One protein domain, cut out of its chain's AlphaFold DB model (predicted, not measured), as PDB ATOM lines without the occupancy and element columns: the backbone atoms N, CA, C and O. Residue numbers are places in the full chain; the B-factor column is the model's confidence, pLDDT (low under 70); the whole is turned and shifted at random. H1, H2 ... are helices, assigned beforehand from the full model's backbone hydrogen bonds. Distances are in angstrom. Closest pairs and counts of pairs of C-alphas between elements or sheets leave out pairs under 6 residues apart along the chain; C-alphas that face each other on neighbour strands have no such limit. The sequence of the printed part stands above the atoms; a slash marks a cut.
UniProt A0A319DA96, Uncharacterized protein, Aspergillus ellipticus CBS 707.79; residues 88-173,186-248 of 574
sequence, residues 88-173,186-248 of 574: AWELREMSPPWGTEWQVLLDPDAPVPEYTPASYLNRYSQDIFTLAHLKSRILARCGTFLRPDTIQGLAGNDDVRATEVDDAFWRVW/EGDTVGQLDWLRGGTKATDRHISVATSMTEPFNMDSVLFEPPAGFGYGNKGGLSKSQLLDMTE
ATOM      1  N   ALA A  88      73.501  98.601  64.026       96.81
ATOM      2  CA  ALA A  88      72.505  97.534  63.968       96.81
ATOM      3  C   ALA A  88      72.427  96.925  62.563       96.81
ATOM      4  O   ALA A  88      72.382  95.702  62.407       96.81
ATOM      5  N   TRP A  89      72.472  97.779  61.535       96.38
ATOM      6  CA  TRP A  89      72.568  97.344  60.145       96.38
ATOM      7  C   TRP A  89      73.822  96.501  59.904       96.38
ATOM      8  O   TRP A  89      73.722  95.402  59.360       96.38
ATOM      9  N   GLU A  90      74.988  96.966  60.365       95.31
ATOM     10  CA  GLU A  90      76.246  96.250  60.157       95.31
ATOM     11  C   GLU A  90      76.214  94.861  60.803       95.31
ATOM     12  O   GLU A  90      76.638  93.891  60.176       95.31
ATOM     13  N   LEU A  91      75.638  94.717  62.003       94.00
ATOM     14  CA  LEU A  91      75.468  93.398  62.614       94.00
ATOM     15  C   LEU A  91      74.719  92.436  61.684       94.00
ATOM     16  O   LEU A  91      75.066  91.254  61.622       94.00
ATOM     17  N   ARG A  92      73.673  92.912  60.997       92.19
ATOM     18  CA  ARG A  92      72.873  92.093  60.076       92.19
ATOM     19  C   ARG A  92      73.616  91.757  58.799       92.19
ATOM     20  O   ARG A  92      73.548  90.608  58.379       92.19
ATOM     21  N   GLU A  93      74.379  92.683  58.235       90.25
ATOM     22  CA  GLU A  93      75.232  92.357  57.087       90.25
ATOM     23  C   GLU A  93      76.351  91.366  57.462       90.25
ATOM     24  O   GLU A  93      76.726  90.526  56.650       90.25
ATOM     25  N   MET A  94      76.817  91.386  58.717       87.06
ATOM     26  CA  MET A  94      77.849  90.472  59.236       87.06
ATOM     27  C   MET A  94      77.300  89.151  59.797       87.06
ATOM     28  O   MET A  94      78.070  88.289  60.231       87.06
ATOM     29  N   SER A  95      75.978  88.976  59.828       87.50
ATOM     30  CA  SER A  95      75.327  87.793  60.394       87.50
ATOM     31  C   SER A  95      74.379  87.201  59.363       87.50
ATOM     32  O   SER A  95      73.315  87.767  59.156       87.50
ATOM     33  N   PRO A  96      74.691  86.065  58.725       84.31
ATOM     34  CA  PRO A  96      73.735  85.432  57.823       84.31
ATOM     35  C   PRO A  96      72.465  84.970  58.569       84.31
ATOM     36  O   PRO A  96      72.533  84.672  59.768       84.31
ATOM     37  N   PRO A  97      71.305  84.854  57.891       86.38
ATOM     38  CA  PRO A  97      70.020  84.452  58.469       86.38
ATOM     39  C   PRO A  97      69.925  82.947  58.780       86.38
ATOM     40  O   PRO A  97      68.907  82.307  58.511       86.38
ATOM     41  N   TRP A  98      70.966  82.376  59.383       83.69
ATOM     42  CA  TRP A  98      70.992  81.000  59.881       83.69
ATOM     43  C   TRP A  98      69.794  80.693  60.756       83.69
ATOM     44  O   TRP A  98      69.397  81.565  61.516       83.69
ATOM     45  N   GLY A  99      69.260  79.466  60.728       71.31
ATOM     46  CA  GLY A  99      68.172  79.039  61.620       71.31
ATOM     47  C   GLY A  99      68.480  79.302  63.101       71.31
ATOM     48  O   GLY A  99      67.634  79.844  63.817       71.31
ATOM     49  N   THR A 100      69.730  79.047  63.490       74.31
ATOM     50  CA  THR A 100      70.285  79.283  64.827       74.31
ATOM     51  C   THR A 100      71.572  80.100  64.711       74.31
ATOM     52  O   THR A 100      72.387  79.838  63.831       74.31
ATOM     53  N   GLU A 101      71.815  81.051  65.618       70.50
ATOM     54  CA  GLU A 101      73.029  81.895  65.597       70.50
ATOM     55  C   GLU A 101      74.351  81.120  65.725       70.50
ATOM     56  O   GLU A 101      75.411  81.633  65.355       70.50
ATOM     57  N   TRP A 102      74.263  79.892  66.239       73.69
ATOM     58  CA  TRP A 102      75.360  78.954  66.460       73.69
ATOM     59  C   TRP A 102      75.570  77.988  65.298       73.69
ATOM     60  O   TRP A 102      76.435  77.127  65.396       73.69
ATOM     61  N   GLN A 103      74.815  78.112  64.199       73.38
ATOM     62  CA  GLN A 103      74.937  77.194  63.062       73.38
ATOM     63  C   GLN A 103      76.383  77.105  62.559       73.38
ATOM     64  O   GLN A 103      76.856  76.012  62.298       73.38
ATOM     65  N   VAL A 104      77.105  78.228  62.539       68.06
ATOM     66  CA  VAL A 104      78.526  78.293  62.151       68.06
ATOM     67  C   VAL A 104      79.433  77.453  63.058       68.06
ATOM     68  O   VAL A 104      80.430  76.921  62.588       68.06
ATOM     69  N   LEU A 105      79.108  77.339  64.350       68.25
ATOM     70  CA  LEU A 105      79.862  76.505  65.295       68.25
ATOM     71  C   LEU A 105      79.526  75.019  65.138       68.25
ATOM     72  O   LEU A 105      80.358  74.163  65.416       68.25
ATOM     73  N   LEU A 106      78.283  74.719  64.758       70.56
ATOM     74  CA  LEU A 106      77.765  73.355  64.680       70.56
ATOM     75  C   LEU A 106      78.096  72.687  63.342       70.56
ATOM     76  O   LEU A 106      78.380  71.493  63.318       70.56
ATOM     77  N   ASP A 107      78.026  73.451  62.255       73.38
ATOM     78  CA  ASP A 107      78.236  72.998  60.885       73.38
ATOM     79  C   ASP A 107      78.867  74.129  60.049       73.38
ATOM     80  O   ASP A 107      78.153  74.939  59.445       73.38
ATOM     81  N   PRO A 108      80.208  74.237  60.052       69.88
ATOM     82  CA  PRO A 108      80.918  75.281  59.318       69.88
ATOM     83  C   PRO A 108      80.839  75.107  57.793       69.88
ATOM     84  O   PRO A 108      81.069  76.078  57.075       69.88
ATOM     85  N   ASP A 109      80.496  73.910  57.305       73.62
ATOM     86  CA  ASP A 109      80.418  73.587  55.875       73.62
ATOM     87  C   ASP A 109      79.020  73.852  55.278       73.62
ATOM     88  O   ASP A 109      78.813  73.695  54.069       73.62
ATOM     89  N   ALA A 110      78.047  74.258  56.102       74.56
ATOM     90  CA  ALA A 110      76.697  74.570  55.650       74.56
ATOM     91  C   ALA A 110      76.687  75.755  54.658       74.56
ATOM     92  O   ALA A 110      77.372  76.758  54.882       74.56
ATOM     93  N   PRO A 111      75.869  75.705  53.588       79.12
ATOM     94  CA  PRO A 111      75.759  76.813  52.645       79.12
ATOM     95  C   PRO A 111      75.165  78.048  53.329       79.12
ATOM     96  O   PRO A 111      74.150  77.955  54.026       79.12
ATOM     97  N   VAL A 112      75.790  79.208  53.113       80.81
ATOM     98  CA  VAL A 112      75.366  80.477  53.713       80.81
ATOM     99  C   VAL A 112      73.996  80.886  53.160       80.81
ATOM    100  O   VAL A 112      73.855  81.049  51.950       80.81
ATOM    101  N   PRO A 113      72.963  81.048  54.005       86.12
ATOM    102  CA  PRO A 113      71.648  81.437  53.533       86.12
ATOM    103  C   PRO A 113      71.639  82.915  53.149       86.12
ATOM    104  O   PRO A 113      72.231  83.754  53.826       86.12
ATOM    105  N   GLU A 114      70.894  83.250  52.101       88.62
ATOM    106  CA  GLU A 114      70.670  84.637  51.708       88.62
ATOM    107  C   GLU A 114      69.500  85.265  52.473       88.62
ATOM    108  O   GLU A 114      68.559  84.603  52.930       88.62
ATOM    109  N   TYR A 115      69.537  86.589  52.603       91.62
ATOM    110  CA  TYR A 115      68.440  87.332  53.201       91.62
ATOM    111  C   TYR A 115      67.236  87.417  52.267       91.62
ATOM    112  O   TYR A 115      67.312  87.914  51.148       91.62
ATOM    113  N   THR A 116      66.082  87.037  52.803       95.19
ATOM    114  CA  THR A 116      64.772  87.442  52.289       95.19
ATOM    115  C   THR A 116      64.269  88.619  53.129       95.19
ATOM    116  O   THR A 116      64.694  88.762  54.279       95.19
ATOM    117  N   PRO A 117      63.328  89.442  52.633       96.00
ATOM    118  CA  PRO A 117      62.712  90.492  53.446       96.00
ATOM    119  C   PRO A 117      62.164  89.988  54.791       96.00
ATOM    120  O   PRO A 117      62.403  90.585  55.839       96.00
ATOM    121  N   ALA A 118      61.490  88.833  54.772       95.06
ATOM    122  CA  ALA A 118      60.917  88.224  55.966       95.06
ATOM    123  C   ALA A 118      61.996  87.745  56.947       95.06
ATOM    124  O   ALA A 118      61.888  87.999  58.147       95.06
ATOM    125  N   SER A 119      63.051  87.077  56.459       94.94
ATOM    126  CA  SER A 119      64.137  86.628  57.335       94.94
ATOM    127  C   SER A 119      64.934  87.802  57.901       94.94
ATOM    128  O   SER A 119      65.291  87.755  59.075       94.94
ATOM    129  N   TYR A 120      65.140  88.875  57.131       95.44
ATOM    130  CA  TYR A 120      65.815  90.089  57.599       95.44
ATOM    131  C   TYR A 120      65.051  90.751  58.749       95.44
ATOM    132  O   TYR A 120      65.621  90.972  59.818       95.44
ATOM    133  N   LEU A 121      63.742  90.982  58.580       94.88
ATOM    134  CA  LEU A 121      62.904  91.546  59.641       94.88
ATOM    135  C   LEU A 121      62.804  90.647  60.866       94.88
ATOM    136  O   LEU A 121      62.925  91.133  61.987       94.88
ATOM    137  N   ASN A 122      62.596  89.344  60.669       94.44
ATOM    138  CA  ASN A 122      62.506  88.407  61.783       94.44
ATOM    139  C   ASN A 122      63.800  88.434  62.609       94.44
ATOM    140  O   ASN A 122      63.757  88.558  63.830       94.44
ATOM    141  N   ARG A 123      64.958  88.412  61.941       93.56
ATOM    142  CA  ARG A 123      66.264  88.483  62.600       93.56
ATOM    143  C   ARG A 123      66.463  89.808  63.330       93.56
ATOM    144  O   ARG A 123      66.798  89.780  64.507       93.56
ATOM    145  N   TYR A 124      66.174  90.935  62.686       95.38
ATOM    146  CA  TYR A 124      66.251  92.252  63.324       95.38
ATOM    147  C   TYR A 124      65.327  92.370  64.552       95.38
ATOM    148  O   TYR A 124      65.729  92.873  65.598       95.38
ATOM    149  N   SER A 125      64.105  91.832  64.471       94.31
ATOM    150  CA  SER A 125      63.157  91.834  65.594       94.31
ATOM    151  C   SER A 125      63.643  90.999  66.786       94.31
ATOM    152  O   SER A 125      63.514  91.426  67.934       94.31
ATOM    153  N   GLN A 126      64.255  89.840  66.522       93.56
ATOM    154  CA  GLN A 126      64.859  88.995  67.554       93.56
ATOM    155  C   GLN A 126      66.026  89.704  68.231       93.56
ATOM    156  O   GLN A 126      66.160  89.637  69.452       93.56
ATOM    157  N   ASP A 127      66.840  90.425  67.467       95.00
ATOM    158  CA  ASP A 127      67.946  91.168  68.049       95.00
ATOM    159  C   ASP A 127      67.463  92.293  68.966       95.00
ATOM    160  O   ASP A 127      67.984  92.441  70.070       95.00
ATOM    161  N   ILE A 128      66.443  93.058  68.548       95.69
ATOM    162  CA  ILE A 128      65.830  94.098  69.389       95.69
ATOM    163  C   ILE A 128      65.325  93.486  70.697       95.69
ATOM    164  O   ILE A 128      65.537  94.052  71.771       95.69
ATOM    165  N   PHE A 129      64.693  92.312  70.628       95.69
ATOM    166  CA  PHE A 129      64.243  91.594  71.817       95.69
ATOM    167  C   PHE A 129      65.415  91.233  72.740       95.69
ATOM    168  O   PHE A 129      65.336  91.478  73.950       95.69
ATOM    169  N   THR A 130      66.511  90.707  72.188       95.62
ATOM    170  CA  THR A 130      67.741  90.405  72.936       95.62
ATOM    171  C   THR A 130      68.320  91.658  73.595       95.62
ATOM    172  O   THR A 130      68.620  91.629  74.792       95.62
ATOM    173  N   LEU A 131      68.420  92.776  72.863       96.56
ATOM    174  CA  LEU A 131      68.885  94.054  73.411       96.56
ATOM    175  C   LEU A 131      67.992  94.522  74.558       96.56
ATOM    176  O   LEU A 131      68.499  94.787  75.646       96.56
ATOM    177  N   ALA A 132      66.674  94.579  74.358       96.06
ATOM    178  CA  ALA A 132      65.729  95.035  75.377       96.06
ATOM    179  C   ALA A 132      65.858  94.226  76.679       96.06
ATOM    180  O   ALA A 132      65.912  94.789  77.778       96.06
ATOM    181  N   HIS A 133      65.998  92.902  76.565       95.50
ATOM    182  CA  HIS A 133      66.215  92.051  77.727       95.50
ATOM    183  C   HIS A 133      67.554  92.335  78.400       95.50
ATOM    184  O   HIS A 133      67.591  92.519  79.616       95.50
ATOM    185  N   LEU A 134      68.650  92.400  77.646       97.25
ATOM    186  CA  LEU A 134      69.965  92.674  78.220       97.25
ATOM    187  C   LEU A 134      70.038  94.053  78.879       97.25
ATOM    188  O   LEU A 134      70.578  94.144  79.980       97.25
ATOM    189  N   LYS A 135      69.428  95.087  78.288       96.81
ATOM    190  CA  LYS A 135      69.297  96.419  78.900       96.81
ATOM    191  C   LYS A 135      68.642  96.323  80.274       96.81
ATOM    192  O   LYS A 135      69.203  96.820  81.247       96.81
ATOM    193  N   SER A 136      67.514  95.614  80.377       95.31
ATOM    194  CA  SER A 136      66.815  95.432  81.658       95.31
ATOM    195  C   SER A 136      67.670  94.689  82.696       95.31
ATOM    196  O   SER A 136      67.754  95.112  83.851       95.31
ATOM    197  N   ARG A 137      68.377  93.624  82.285       95.19
ATOM    198  CA  ARG A 137      69.259  92.850  83.173       95.19
ATOM    199  C   ARG A 137      70.449  93.676  83.643       95.19
ATOM    200  O   ARG A 137      70.807  93.609  84.817       95.19
ATOM    201  N   ILE A 138      71.048  94.460  82.751       96.75
ATOM    202  CA  ILE A 138      72.180  95.336  83.060       96.75
ATOM    203  C   ILE A 138      71.744  96.458  83.994       96.75
ATOM    204  O   ILE A 138      72.410  96.677  85.002       96.75
ATOM    205  N   LEU A 139      70.611  97.108  83.731       95.25
ATOM    206  CA  LEU A 139      70.080  98.142  84.615       95.25
ATOM    207  C   LEU A 139      69.850  97.598  86.035       95.25
ATOM    208  O   LEU A 139      70.272  98.218  87.010       95.25
ATOM    209  N   ALA A 140      69.266  96.401  86.149       94.06
ATOM    210  CA  ALA A 140      69.007  95.756  87.435       94.06
ATOM    211  C   ALA A 140      70.285  95.288  88.159       94.06
ATOM    212  O   ALA A 140      70.398  95.438  89.376       94.06
ATOM    213  N   ARG A 141      71.250  94.704  87.434       93.38
ATOM    214  CA  ARG A 141      72.439  94.066  88.029       93.38
ATOM    215  C   ARG A 141      73.622  95.014  88.211       93.38
ATOM    216  O   ARG A 141      74.382  94.856  89.163       93.38
ATOM    217  N   CYS A 142      73.807  95.946  87.283       95.44
ATOM    218  CA  CYS A 142      75.028  96.742  87.137       95.44
ATOM    219  C   CYS A 142      74.850  98.210  87.547       95.44
ATOM    220  O   CYS A 142      75.837  98.942  87.626       95.44
ATOM    221  N   GLY A 143      73.625  98.646  87.867       90.94
ATOM    222  CA  GLY A 143      73.308 100.044  88.187       90.94
ATOM    223  C   GLY A 143      74.167 100.680  89.287       90.94
ATOM    224  O   GLY A 143      74.331 101.892  89.306       90.94
ATOM    225  N   THR A 144      74.781  99.893  90.175       91.50
ATOM    226  CA  THR A 144      75.638 100.414  91.254       91.50
ATOM    227  C   THR A 144      76.987 100.962  90.782       91.50
ATOM    228  O   THR A 144      77.630 101.681  91.542       91.50
ATOM    229  N   PHE A 145      77.458 100.581  89.591       93.56
ATOM    230  CA  PHE A 145      78.769 100.998  89.070       93.56
ATOM    231  C   PHE A 145      78.714 101.616  87.666       93.56
ATOM    232  O   PHE A 145      79.751 102.017  87.141       93.56
ATOM    233  N   LEU A 146      77.524 101.700  87.070       96.06
ATOM    234  CA  LEU A 146      77.300 102.385  85.802       96.06
ATOM    235  C   LEU A 146      77.368 103.907  85.968       96.06
ATOM    236  O   LEU A 146      76.966 104.454  87.000       96.06
ATOM    237  N   ARG A 147      77.825 104.605  84.924       96.50
ATOM    238  CA  ARG A 147      77.714 106.068  84.853       96.50
ATOM    239  C   ARG A 147      76.243 106.513  84.902       96.50
ATOM    240  O   ARG A 147      75.403 105.852  84.287       96.50
ATOM    241  N   PRO A 148      75.925 107.651  85.552       96.62
ATOM    242  CA  PRO A 148      74.559 108.176  85.615       96.62
ATOM    243  C   PRO A 148      73.900 108.332  84.239       96.62
ATOM    244  O   PRO A 148      72.764 107.902  84.064       96.62
ATOM    245  N   ASP A 149      74.630 108.851  83.253       96.06
ATOM    246  CA  ASP A 149      74.113 109.056  81.894       96.06
ATOM    247  C   ASP A 149      73.763 107.715  81.228       96.06
ATOM    248  O   ASP A 149      72.718 107.563  80.601       96.06
ATOM    249  N   THR A 150      74.583 106.677  81.428       96.50
ATOM    250  CA  THR A 150      74.275 105.322  80.942       96.50
ATOM    251  C   THR A 150      73.036 104.747  81.627       96.50
ATOM    252  O   THR A 150      72.227 104.100  80.966       96.50
ATOM    253  N   ILE A 151      72.832 105.010  82.923       97.25
ATOM    254  CA  ILE A 151      71.603 104.618  83.632       97.25
ATOM    255  C   ILE A 151      70.384 105.332  83.034       97.25
ATOM    256  O   ILE A 151      69.361 104.686  82.817       97.25
ATOM    257  N   GLN A 152      70.487 106.631  82.731       96.75
ATOM    258  CA  GLN A 152      69.405 107.394  82.096       96.75
ATOM    259  C   GLN A 152      69.047 106.841  80.711       96.75
ATOM    260  O   GLN A 152      67.865 106.623  80.441       96.75
ATOM    261  N   GLY A 153      70.049 106.530  79.881       96.38
ATOM    262  CA  GLY A 153      69.834 105.901  78.574       96.38
ATOM    263  C   GLY A 153      69.236 104.493  78.669       96.38
ATOM    264  O   GLY A 153      68.309 104.157  77.936       96.38
ATOM    265  N   LEU A 154      69.696 103.664  79.614       96.19
ATOM    266  CA  LEU A 154      69.134 102.325  79.849       96.19
ATOM    267  C   LEU A 154      67.690 102.365  80.365       96.19
ATOM    268  O   LEU A 154      66.905 101.481  80.024       96.19
ATOM    269  N   ALA A 155      67.353 103.362  81.185       95.25
ATOM    270  CA  ALA A 155      66.005 103.569  81.708       95.25
ATOM    271  C   ALA A 155      65.044 104.192  80.679       95.25
ATOM    272  O   ALA A 155      63.839 104.184  80.915       95.25
ATOM    273  N   GLY A 156      65.556 104.714  79.556       93.44
ATOM    274  CA  GLY A 156      64.755 105.425  78.557       93.44
ATOM    275  C   GLY A 156      64.322 106.824  79.004       93.44
ATOM    276  O   GLY A 156      63.314 107.331  78.532       93.44
ATOM    277  N   ASN A 157      65.057 107.438  79.937       95.38
ATOM    278  CA  ASN A 157      64.773 108.799  80.408       95.38
ATOM    279  C   ASN A 157      65.415 109.881  79.521       95.38
ATOM    280  O   ASN A 157      65.089 111.057  79.666       95.38
ATOM    281  N   ASP A 158      66.349 109.492  78.652       97.00
ATOM    282  CA  ASP A 158      67.026 110.343  77.673       97.00
ATOM    283  C   ASP A 158      67.104 109.575  76.347       97.00
ATOM    284  O   ASP A 158      67.808 108.567  76.259       97.00
ATOM    285  N   ASP A 159      66.369 110.039  75.333       95.88
ATOM    286  CA  ASP A 159      66.247 109.366  74.033       95.88
ATOM    287  C   ASP A 159      67.568 109.349  73.249       95.88
ATOM    288  O   ASP A 159      67.914 108.350  72.606       95.88
ATOM    289  N   VAL A 160      68.340 110.441  73.322       96.44
ATOM    290  CA  VAL A 160      69.633 110.549  72.627       96.44
ATOM    291  C   VAL A 160      70.597 109.556  73.250       96.44
ATOM    292  O   VAL A 160      71.218 108.749  72.553       96.44
ATOM    293  N   ARG A 161      70.668 109.556  74.581       96.94
ATOM    294  CA  ARG A 161      71.558 108.656  75.297       96.94
ATOM    295  C   ARG A 161      71.113 107.197  75.212       96.94
ATOM    296  O   ARG A 161      71.965 106.311  75.150       96.94
ATOM    297  N   ALA A 162      69.809 106.928  75.172       97.25
ATOM    298  CA  ALA A 162      69.270 105.593  74.923       97.25
ATOM    299  C   ALA A 162      69.733 105.056  73.563       97.25
ATOM    300  O   ALA A 162      70.197 103.916  73.487       97.25
ATOM    301  N   THR A 163      69.694 105.903  72.529       96.62
ATOM    302  CA  THR A 163      70.195 105.567  71.191       96.62
ATOM    303  C   THR A 163      71.688 105.253  71.233       96.62
ATOM    304  O   THR A 163      72.083 104.194  70.761       96.62
ATOM    305  N   GLU A 164      72.519 106.099  71.856       97.25
ATOM    306  CA  GLU A 164      73.972 105.867  71.962       97.25
ATOM    307  C   GLU A 164      74.319 104.563  72.702       97.25
ATOM    308  O   GLU A 164      75.249 103.846  72.315       97.25
ATOM    309  N   VAL A 165      73.562 104.239  73.755       97.94
ATOM    310  CA  VAL A 165      73.716 102.991  74.512       97.94
ATOM    311  C   VAL A 165      73.347 101.782  73.651       97.94
ATOM    312  O   VAL A 165      74.107 100.813  73.633       97.94
ATOM    313  N   ASP A 166      72.238 101.832  72.910       98.12
ATOM    314  CA  ASP A 166      71.825 100.750  72.002       98.12
ATOM    315  C   ASP A 166      72.873 100.513  70.917       98.12
ATOM    316  O   ASP A 166      73.311  99.386  70.682       98.12
ATOM    317  N   ASP A 167      73.374 101.597  70.343       98.19
ATOM    318  CA  ASP A 167      74.498 101.628  69.420       98.19
ATOM    319  C   ASP A 167      75.759 100.941  69.988       98.19
ATOM    320  O   ASP A 167      76.471 100.238  69.265       98.19
ATOM    321  N   ALA A 168      76.041 101.090  71.286       98.31
ATOM    322  CA  ALA A 168      77.141 100.384  71.943       98.31
ATOM    323  C   ALA A 168      76.886  98.871  72.070       98.31
ATOM    324  O   ALA A 168      77.813  98.089  71.842       98.31
ATOM    325  N   PHE A 169      75.651  98.440  72.371       98.56
ATOM    326  CA  PHE A 169      75.280  97.016  72.347       98.56
ATOM    327  C   PHE A 169      75.496  96.411  70.961       98.56
ATOM    328  O   PHE A 169      76.150  95.370  70.846       98.56
ATOM    329  N   TRP A 170      75.008  97.081  69.913       98.25
ATOM    330  CA  TRP A 170      75.191  96.647  68.529       98.25
ATOM    331  C   TRP A 170      76.670  96.505  68.173       98.25
ATOM    332  O   TRP A 170      77.078  95.458  67.676       98.25
ATOM    333  N   ARG A 171      77.503  97.500  68.503       98.00
ATOM    334  CA  ARG A 171      78.949  97.456  68.227       98.00
ATOM    335  C   ARG A 171      79.659  96.326  68.960       98.00
ATOM    336  O   ARG A 171      80.473  95.634  68.352       98.00
ATOM    337  N   VAL A 172      79.360  96.115  70.243       98.19
ATOM    338  CA  VAL A 172      79.935  94.994  71.007       98.19
ATOM    339  C   VAL A 172      79.538  93.661  70.374       98.19
ATOM    340  O   VAL A 172      80.381  92.775  70.225       98.19
ATOM    341  N   TRP A 173      78.283  93.526  69.950       96.88
ATOM    342  CA  TRP A 173      77.812  92.307  69.305       96.88
ATOM    343  C   TRP A 173      78.485  92.072  67.953       96.88
ATOM    344  O   TRP A 173      78.994  90.978  67.708       96.88
ATOM    345  N   GLU A 186      90.379  86.017  67.250       84.00
ATOM    346  CA  GLU A 186      90.598  86.747  68.499       84.00
ATOM    347  C   GLU A 186      91.971  87.424  68.532       84.00
ATOM    348  O   GLU A 186      92.129  88.480  69.146       84.00
ATOM    349  N   GLY A 187      92.946  86.842  67.825       81.56
ATOM    350  CA  GLY A 187      94.297  87.374  67.663       81.56
ATOM    351  C   GLY A 187      94.455  88.433  66.568       81.56
ATOM    352  O   GLY A 187      95.504  89.074  66.526       81.56
ATOM    353  N   ASP A 188      93.440  88.670  65.722       84.56
ATOM    354  CA  ASP A 188      93.509  89.621  64.598       84.56
ATOM    355  C   ASP A 188      93.422  91.078  65.081       84.56
ATOM    356  O   ASP A 188      92.455  91.813  64.863       84.56
ATOM    357  N   THR A 189      94.463  91.510  65.786       87.38
ATOM    358  CA  THR A 189      94.533  92.850  66.370       87.38
ATOM    359  C   THR A 189      94.571  93.950  65.311       87.38
ATOM    360  O   THR A 189      94.138  95.072  65.585       87.38
ATOM    361  N   VAL A 190      95.056  93.654  64.100       86.31
ATOM    362  CA  VAL A 190      95.104  94.618  62.994       86.31
ATOM    363  C   VAL A 190      93.702  94.850  62.435       86.31
ATOM    364  O   VAL A 190      93.286  96.007  62.325       86.31
ATOM    365  N   GLY A 191      92.956  93.779  62.150       88.06
ATOM    366  CA  GLY A 191      91.568  93.846  61.700       88.06
ATOM    367  C   GLY A 191      90.638  94.445  62.754       88.06
ATOM    368  O   GLY A 191      89.820  95.305  62.425       88.06
ATOM    369  N   GLN A 192      90.808  94.081  64.029       91.94
ATOM    370  CA  GLN A 192      90.052  94.675  65.141       91.94
ATOM    371  C   GLN A 192      90.256  96.193  65.214       91.94
ATOM    372  O   GLN A 192      89.293  96.953  65.341       91.94
ATOM    373  N   LEU A 193      91.507  96.653  65.103       92.25
ATOM    374  CA  LEU A 193      91.827  98.077  65.150       92.25
ATOM    375  C   LEU A 193      91.322  98.830  63.916       92.25
ATOM    376  O   LEU A 193      90.891  99.976  64.047       92.25
ATOM    377  N   ASP A 194      91.377  98.217  62.732       90.94
ATOM    378  CA  ASP A 194      90.822  98.816  61.520       90.94
ATOM    379  C   ASP A 194      89.298  98.954  61.614       90.94
ATOM    380  O   ASP A 194      88.768 100.035  61.364       90.94
ATOM    381  N   TRP A 195      88.597  97.920  62.091       93.94
ATOM    382  CA  TRP A 195      87.147  97.960  62.296       93.94
ATOM    383  C   TRP A 195      86.715  99.071  63.266       93.94
ATOM    384  O   TRP A 195      85.808  99.852  62.963       93.94
ATOM    385  N   LEU A 196      87.406  99.205  64.406       95.06
ATOM    386  CA  LEU A 196      87.157 100.277  65.384       95.06
ATOM    387  C   LEU A 196      87.424 101.677  64.799       95.06
ATOM    388  O   LEU A 196      86.847 102.667  65.252       95.06
ATOM    389  N   ARG A 197      88.286 101.770  63.780       92.31
ATOM    390  CA  ARG A 197      88.611 103.001  63.042       92.31
ATOM    391  C   ARG A 197      87.764 103.192  61.777       92.31
ATOM    392  O   ARG A 197      88.045 104.097  60.997       92.31
ATOM    393  N   GLY A 198      86.715 102.390  61.598       90.44
ATOM    394  CA  GLY A 198      85.760 102.534  60.498       90.44
ATOM    395  C   GLY A 198      86.119 101.763  59.227       90.44
ATOM    396  O   GLY A 198      85.611 102.098  58.164       90.44
ATOM    397  N   GLY A 199      87.005 100.764  59.309       87.94
ATOM    398  CA  GLY A 199      87.303  99.834  58.213       87.94
ATOM    399  C   GLY A 199      88.048 100.455  57.029       87.94
ATOM    400  O   GLY A 199      87.982  99.943  55.911       87.94
ATOM    401  N   THR A 200      88.717 101.593  57.240       83.06
ATOM    402  CA  THR A 200      89.351 102.362  56.156       83.06
ATOM    403  C   THR A 200      90.456 101.591  55.442       83.06
ATOM    404  O   THR A 200      90.557 101.704  54.223       83.06
ATOM    405  N   LYS A 201      91.253 100.782  56.156       80.00
ATOM    406  CA  LYS A 201      92.343 100.018  55.532       80.00
ATOM    407  C   LYS A 201      91.808  98.854  54.713       80.00
ATOM    408  O   LYS A 201      92.316  98.611  53.628       80.00
ATOM    409  N   ALA A 202      90.787  98.164  55.214       73.88
ATOM    410  CA  ALA A 202      90.167  97.055  54.503       73.88
ATOM    411  C   ALA A 202      89.358  97.530  53.273       73.88
ATOM    412  O   ALA A 202      89.257  96.812  52.283       73.88
ATOM    413  N   THR A 203      88.810  98.752  53.309       69.88
ATOM    414  CA  THR A 203      88.037  99.334  52.192       69.88
ATOM    415  C   THR A 203      88.931  99.935  51.094       69.88
ATOM    416  O   THR A 203      88.502 100.041  49.941       69.88
ATOM    417  N   ASP A 204      90.173 100.320  51.413       66.44
ATOM    418  CA  ASP A 204      91.124 100.871  50.442       66.44
ATOM    419  C   ASP A 204      91.713  99.758  49.551       66.44
ATOM    420  O   ASP A 204      92.770  99.178  49.815       66.44
ATOM    421  N   ARG A 205      90.986  99.448  48.468       53.88
ATOM    422  CA  ARG A 205      91.288  98.384  47.488       53.88
ATOM    423  C   ARG A 205      92.717  98.424  46.926       53.88
ATOM    424  O   ARG A 205      93.197  97.400  46.446       53.88
ATOM    425  N   HIS A 206      93.402  99.569  46.973       45.91
ATOM    426  CA  HIS A 206      94.770  99.706  46.464       45.91
ATOM    427  C   HIS A 206      95.848  99.142  47.405       45.91
ATOM    428  O   HIS A 206      96.936  98.809  46.930       45.91
ATOM    429  N   ILE A 207      95.568  98.996  48.706       48.56
ATOM    430  CA  ILE A 207      96.545  98.507  49.694       48.56
ATOM    431  C   ILE A 207      96.488  96.975  49.815       48.56
ATOM    432  O   ILE A 207      97.540  96.337  49.848       48.56
ATOM    433  N   SER A 208      95.295  96.363  49.768       46.22
ATOM    434  CA  SER A 208      95.135  94.900  49.908       46.22
ATOM    435  C   SER A 208      95.856  94.083  48.828       46.22
ATOM    436  O   SER A 208      96.392  93.017  49.119       46.22
ATOM    437  N   VAL A 209      95.943  94.582  47.591       42.56
ATOM    438  CA  VAL A 209      96.586  93.844  46.486       42.56
ATOM    439  C   VAL A 209      98.117  93.977  46.514       42.56
ATOM    440  O   VAL A 209      98.829  93.023  46.210       42.56
ATOM    441  N   ALA A 210      98.651  95.136  46.919       38.41
ATOM    442  CA  ALA A 210     100.094  95.400  46.898       38.41
ATOM    443  C   ALA A 210     100.850  94.717  48.054       38.41
ATOM    444  O   ALA A 210     101.973  94.245  47.866       38.41
ATOM    445  N   THR A 211     100.234  94.606  49.237       42.78
ATOM    446  CA  THR A 211     100.822  93.882  50.380       42.78
ATOM    447  C   THR A 211     100.804  92.362  50.162       42.78
ATOM    448  O   THR A 211     101.703  91.660  50.621       42.78
ATOM    449  N   SER A 212      99.854  91.856  49.369       39.91
ATOM    450  CA  SER A 212      99.688  90.424  49.088       39.91
ATOM    451  C   SER A 212     100.779  89.807  48.201       39.91
ATOM    452  O   SER A 212     100.902  88.585  48.178       39.91
ATOM    453  N   MET A 213     101.566  90.593  47.458       39.16
ATOM    454  CA  MET A 213     102.581  90.033  46.546       39.16
ATOM    455  C   MET A 213     103.976  89.893  47.169       39.16
ATOM    456  O   MET A 213     104.866  89.337  46.527       39.16
ATOM    457  N   THR A 214     104.199  90.396  48.389       37.22
ATOM    458  CA  THR A 214     105.556  90.493  48.964       37.22
ATOM    459  C   THR A 214     105.759  89.810  50.317       37.22
ATOM    460  O   THR A 214     106.917  89.612  50.687       37.22
ATOM    461  N   GLU A 215     104.711  89.350  51.012       31.55
ATOM    462  CA  GLU A 215     104.861  88.584  52.261       31.55
ATOM    463  C   GLU A 215     104.150  87.218  52.217       31.55
ATOM    464  O   GLU A 215     102.991  87.136  51.809       31.55
ATOM    465  N   PRO A 216     104.816  86.123  52.634       35.47
ATOM    466  CA  PRO A 216     104.184  84.813  52.737       35.47
ATOM    467  C   PRO A 216     103.120  84.841  53.842       35.47
ATOM    468  O   PRO A 216     103.464  85.110  54.987       35.47
ATOM    469  N   PHE A 217     101.857  84.575  53.476       41.94
ATOM    470  CA  PHE A 217     100.692  84.286  54.334       41.94
ATOM    471  C   PHE A 217     100.874  84.642  55.816       41.94
ATOM    472  O   PHE A 217     101.022  83.772  56.674       41.94
ATOM    473  N   ASN A 218     100.883  85.941  56.111       36.72
ATOM    474  CA  ASN A 218     100.997  86.430  57.474       36.72
ATOM    475  C   ASN A 218      99.614  86.325  58.137       36.72
ATOM    476  O   ASN A 218      98.647  86.931  57.674       36.72
ATOM    477  N   MET A 219      99.522  85.554  59.223       39.97
ATOM    478  CA  MET A 219      98.293  85.321  60.006       39.97
ATOM    479  C   MET A 219      97.751  86.577  60.723       39.97
ATOM    480  O   MET A 219      96.719  86.508  61.379       39.97
ATOM    481  N   ASP A 220      98.412  87.724  60.542       35.03
ATOM    482  CA  ASP A 220      98.030  89.051  61.046       35.03
ATOM    483  C   ASP A 220      97.431  89.966  59.952       35.03
ATOM    484  O   ASP A 220      97.294  91.180  60.136       35.03
ATOM    485  N   SER A 221      97.110  89.412  58.778       39.12
ATOM    486  CA  SER A 221      96.537  90.180  57.674       39.12
ATOM    487  C   SER A 221      95.070  90.516  57.936       39.12
ATOM    488  O   SER A 221      94.224  89.630  58.053       39.12
ATOM    489  N   VAL A 222      94.779  91.822  57.920       49.72
ATOM    490  CA  VAL A 222      93.457  92.416  57.660       49.72
ATOM    491  C   VAL A 222      92.686  91.548  56.663       49.72
ATOM    492  O   VAL A 222      93.288  91.097  55.687       49.72
ATOM    493  N   LEU A 223      91.389  91.320  56.930       52.25
ATOM    494  CA  LEU A 223      90.441  90.595  56.069       52.25
ATOM    495  C   LEU A 223      90.873  90.630  54.597       52.25
ATOM    496  O   LEU A 223      90.837  91.693  53.982       52.25
ATOM    497  N   PHE A 224      91.293  89.476  54.065       48.31
ATOM    498  CA  PHE A 224      91.793  89.342  52.691       48.31
ATOM    499  C   PHE A 224      90.774  89.883  51.671       48.31
ATOM    500  O   PHE A 224      91.148  90.510  50.684       48.31
ATOM    501  N   GLU A 225      89.484  89.753  52.001       56.34
ATOM    502  CA  GLU A 225      88.396  90.535  51.426       56.34
ATOM    503  C   GLU A 225      87.336  90.797  52.515       56.34
ATOM    504  O   GLU A 225      86.659  89.863  52.957       56.34
ATOM    505  N   PRO A 226      87.215  92.024  53.051       64.56
ATOM    506  CA  PRO A 226      86.190  92.307  54.046       64.56
ATOM    507  C   PRO A 226      84.789  92.210  53.418       64.56
ATOM    508  O   PRO A 226      84.590  92.724  52.314       64.56
ATOM    509  N   PRO A 227      83.792  91.622  54.111       68.12
ATOM    510  CA  PRO A 227      82.414  91.638  53.636       68.12
ATOM    511  C   PRO A 227      81.930  93.064  53.361       68.12
ATOM    512  O   PRO A 227      82.339  94.022  54.031       68.12
ATOM    513  N   ALA A 228      81.020  93.205  52.397       68.44
ATOM    514  CA  ALA A 228      80.396  94.487  52.099       68.44
ATOM    515  C   ALA A 228      79.771  95.082  53.378       68.44
ATOM    516  O   ALA A 228      78.942  94.448  54.025       68.44
ATOM    517  N   GLY A 229      80.191  96.294  53.754       78.56
ATOM    518  CA  GLY A 229      79.727  96.976  54.969       78.56
ATOM    519  C   GLY A 229      80.660  96.887  56.181       78.56
ATOM    520  O   GLY A 229      80.327  97.450  57.223       78.56
ATOM    521  N   PHE A 230      81.827  96.243  56.074       89.50
ATOM    522  CA  PHE A 230      82.808  96.200  57.165       89.50
ATOM    523  C   PHE A 230      83.225  97.599  57.636       89.50
ATOM    524  O   PHE A 230      83.731  98.415  56.868       89.50
ATOM    525  N   GLY A 231      83.014  97.868  58.923       90.38
ATOM    526  CA  GLY A 231      83.312  99.139  59.572       90.38
ATOM    527  C   GLY A 231      82.324 100.265  59.252       90.38
ATOM    528  O   GLY A 231      82.500 101.373  59.761       90.38
ATOM    529  N   TYR A 232      81.280 100.030  58.446       91.75
ATOM    530  CA  TYR A 232      80.346 101.089  58.035       91.75
ATOM    531  C   TYR A 232      79.446 101.565  59.183       91.75
ATOM    532  O   TYR A 232      79.074 102.740  59.202       91.75
ATOM    533  N   GLY A 233      79.156 100.715  60.173       92.56
ATOM    534  CA  GLY A 233      78.495 101.113  61.422       92.56
ATOM    535  C   GLY A 233      79.356 102.026  62.303       92.56
ATOM    536  O   GLY A 233      78.854 102.681  63.219       92.56
ATOM    537  N   ASN A 234      80.648 102.124  61.982       94.12
ATOM    538  CA  ASN A 234      81.646 102.942  62.661       94.12
ATOM    539  C   ASN A 234      82.218 104.025  61.732       94.12
ATOM    540  O   ASN A 234      83.383 104.398  61.874       94.12
ATOM    541  N   LYS A 235      81.453 104.499  60.737       83.00
ATOM    542  CA  LYS A 235      81.949 105.427  59.707       83.00
ATOM    543  C   LYS A 235      82.661 106.641  60.322       83.00
ATOM    544  O   LYS A 235      82.075 107.388  61.098       83.00
ATOM    545  N   GLY A 236      83.920 106.851  59.928       84.31
ATOM    546  CA  GLY A 236      84.792 107.904  60.476       84.31
ATOM    547  C   GLY A 236      85.597 107.491  61.715       84.31
ATOM    548  O   GLY A 236      86.380 108.291  62.226       84.31
ATOM    549  N   GLY A 237      85.447 106.244  62.162       92.31
ATOM    550  CA  GLY A 237      86.042 105.713  63.379       92.31
ATOM    551  C   GLY A 237      85.240 106.065  64.628       92.31
ATOM    552  O   GLY A 237      84.510 107.055  64.679       92.31
ATOM    553  N   LEU A 238      85.383 105.233  65.656       95.88
ATOM    554  CA  LEU A 238      84.689 105.443  66.919       95.88
ATOM    555  C   LEU A 238      85.318 106.568  67.734       95.88
ATOM    556  O   LEU A 238      86.534 106.640  67.933       95.88
ATOM    557  N   SER A 239      84.457 107.429  68.262       95.31
ATOM    558  CA  SER A 239      84.835 108.453  69.228       95.31
ATOM    559  C   SER A 239      85.219 107.839  70.579       95.31
ATOM    560  O   SER A 239      84.873 106.704  70.914       95.31
ATOM    561  N   LYS A 240      85.905 108.627  71.416       94.25
ATOM    562  CA  LYS A 240      86.271 108.206  72.776       94.25
ATOM    563  C   LYS A 240      85.039 107.860  73.620       94.25
ATOM    564  O   LYS A 240      85.070 106.868  74.333       94.25
ATOM    565  N   SER A 241      83.957 108.636  73.537       94.94
ATOM    566  CA  SER A 241      82.721 108.339  74.277       94.94
ATOM    567  C   SER A 241      82.129 106.992  73.862       94.94
ATOM    568  O   SER A 241      81.880 106.161  74.727       94.94
ATOM    569  N   GLN A 242      82.033 106.718  72.559       96.75
ATOM    570  CA  GLN A 242      81.534 105.434  72.049       96.75
ATOM    571  C   GLN A 242      82.398 104.246  72.508       96.75
ATOM    572  O   GLN A 242      81.871 103.204  72.893       96.75
ATOM    573  N   LEU A 243      83.726 104.400  72.536       96.88
ATOM    574  CA  LEU A 243      84.633 103.373  73.060       96.88
ATOM    575  C   LEU A 243      84.469 103.151  74.578       96.88
ATOM    576  O   LEU A 243      84.583 102.014  75.049       96.88
ATOM    577  N   LEU A 244      84.205 104.213  75.357       96.31
ATOM    578  CA  LEU A 244      83.841 104.079  76.777       96.31
ATOM    579  C   LEU A 244      82.536 103.300  76.932       96.31
ATOM    580  O   LEU A 244      82.481 102.385  77.749       96.31
ATOM    581  N   ASP A 245      81.523 103.631  76.132       97.44
ATOM    582  CA  ASP A 245      80.212 102.980  76.172       97.44
ATOM    583  C   ASP A 245      80.337 101.483  75.890       97.44
ATOM    584  O   ASP A 245      79.874 100.663  76.681       97.44
ATOM    585  N   MET A 246      81.068 101.113  74.835       97.94
ATOM    586  CA  MET A 246      81.360  99.712  74.527       97.94
ATOM    587  C   MET A 246      82.057  98.993  75.690       97.94
ATOM    588  O   MET A 246      81.697  97.866  76.025       97.94
ATOM    589  N   THR A 247      83.038  99.635  76.332       97.00
ATOM    590  CA  THR A 247      83.782  99.045  77.462       97.00
ATOM    591  C   THR A 247      82.899  98.857  78.699       97.00
ATOM    592  O   THR A 247      83.028  97.861  79.423       97.00
ATOM    593  N   GLU A 248      82.005  99.808  78.954       97.06
ATOM    594  CA  GLU A 248      81.056  99.766  80.062       97.06
ATOM    595  C   GLU A 248      80.018  98.655  79.850       97.06
ATOM    596  O   GLU A 248      79.852  97.808  80.734       97.06
TER     597      GLU A 248
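What this domain is: This is residues 88 to 173 and 186 to 248 of the 574 residues of an uncharacterized protein of Aspergillus ellipticus CBS 707.79 (UniProt A0A319DA96). A long helix, H3, makes one side of a loose helical cluster in which H5 is the hub, with H1, H4 and H9 packed on it. The other end of the long axis is an arm of short helices, H6, H7 and H8, beyond which the loop of residues 213 to 218 sticks out. The 149 printed residues hold nine named helices, H1 to H9 in chain order, and no named strand: all helix, mostly crossed. The whole is only just loose, close to compact, with a radius of gyration of the C-alphas of 17.9 A and spans of 54 by 35 by 25 A.

Where its parts are: H3, residues 117 to 142, runs 36.4 A from C-alpha 117 at (62.712, 90.492, 53.446). H1 is residues 88 to 93, H2 103 to 106, H4 148 to 155, and H5 159 to 173, 21.1 A long. H6 is 189 to 196, H7 200 to 203, H8 205 to 211, and H9 240 to 248, ending at C-alpha 248 at (81.056, 99.766, 80.062).

How they stand to each other: With residues 135 to 139 alone, H3 touches H4 at a steep tilt of 49 degrees, C-alphas of Lys 135 and Leu 154 6.0 A apart at the closest. H5 touches H4 about perpendicular, at 85 degrees, closest C-alphas Gly 153 and Ala 162, 3.7 A. H5 touches H9, closest C-alphas Ala 168 and Met 246, 5.0 A. H1 touches H5, closest C-alphas Ala 88 and Trp 170, 5.4 A. H6 and H7 only just touch, only at the corner, with 3 pairs of C-alphas within 8 A. H2 and H8 touch no helix. Each O i to N i+4 pair is within hydrogen-bond range in H1, H3, H4, H5, H6 and H9; H8 has 1 of 3, and 1 of 4 O i to N i+3 pairs; H2 and H7 are too short.

The domain as a whole: Residues 174 to 185 are not printed, C-alphas 173 and 186 being 14.0 A apart. H8 to H9 is a long link. Residues 104 to 105, 108 and 203 to 228 have pLDDT under 70.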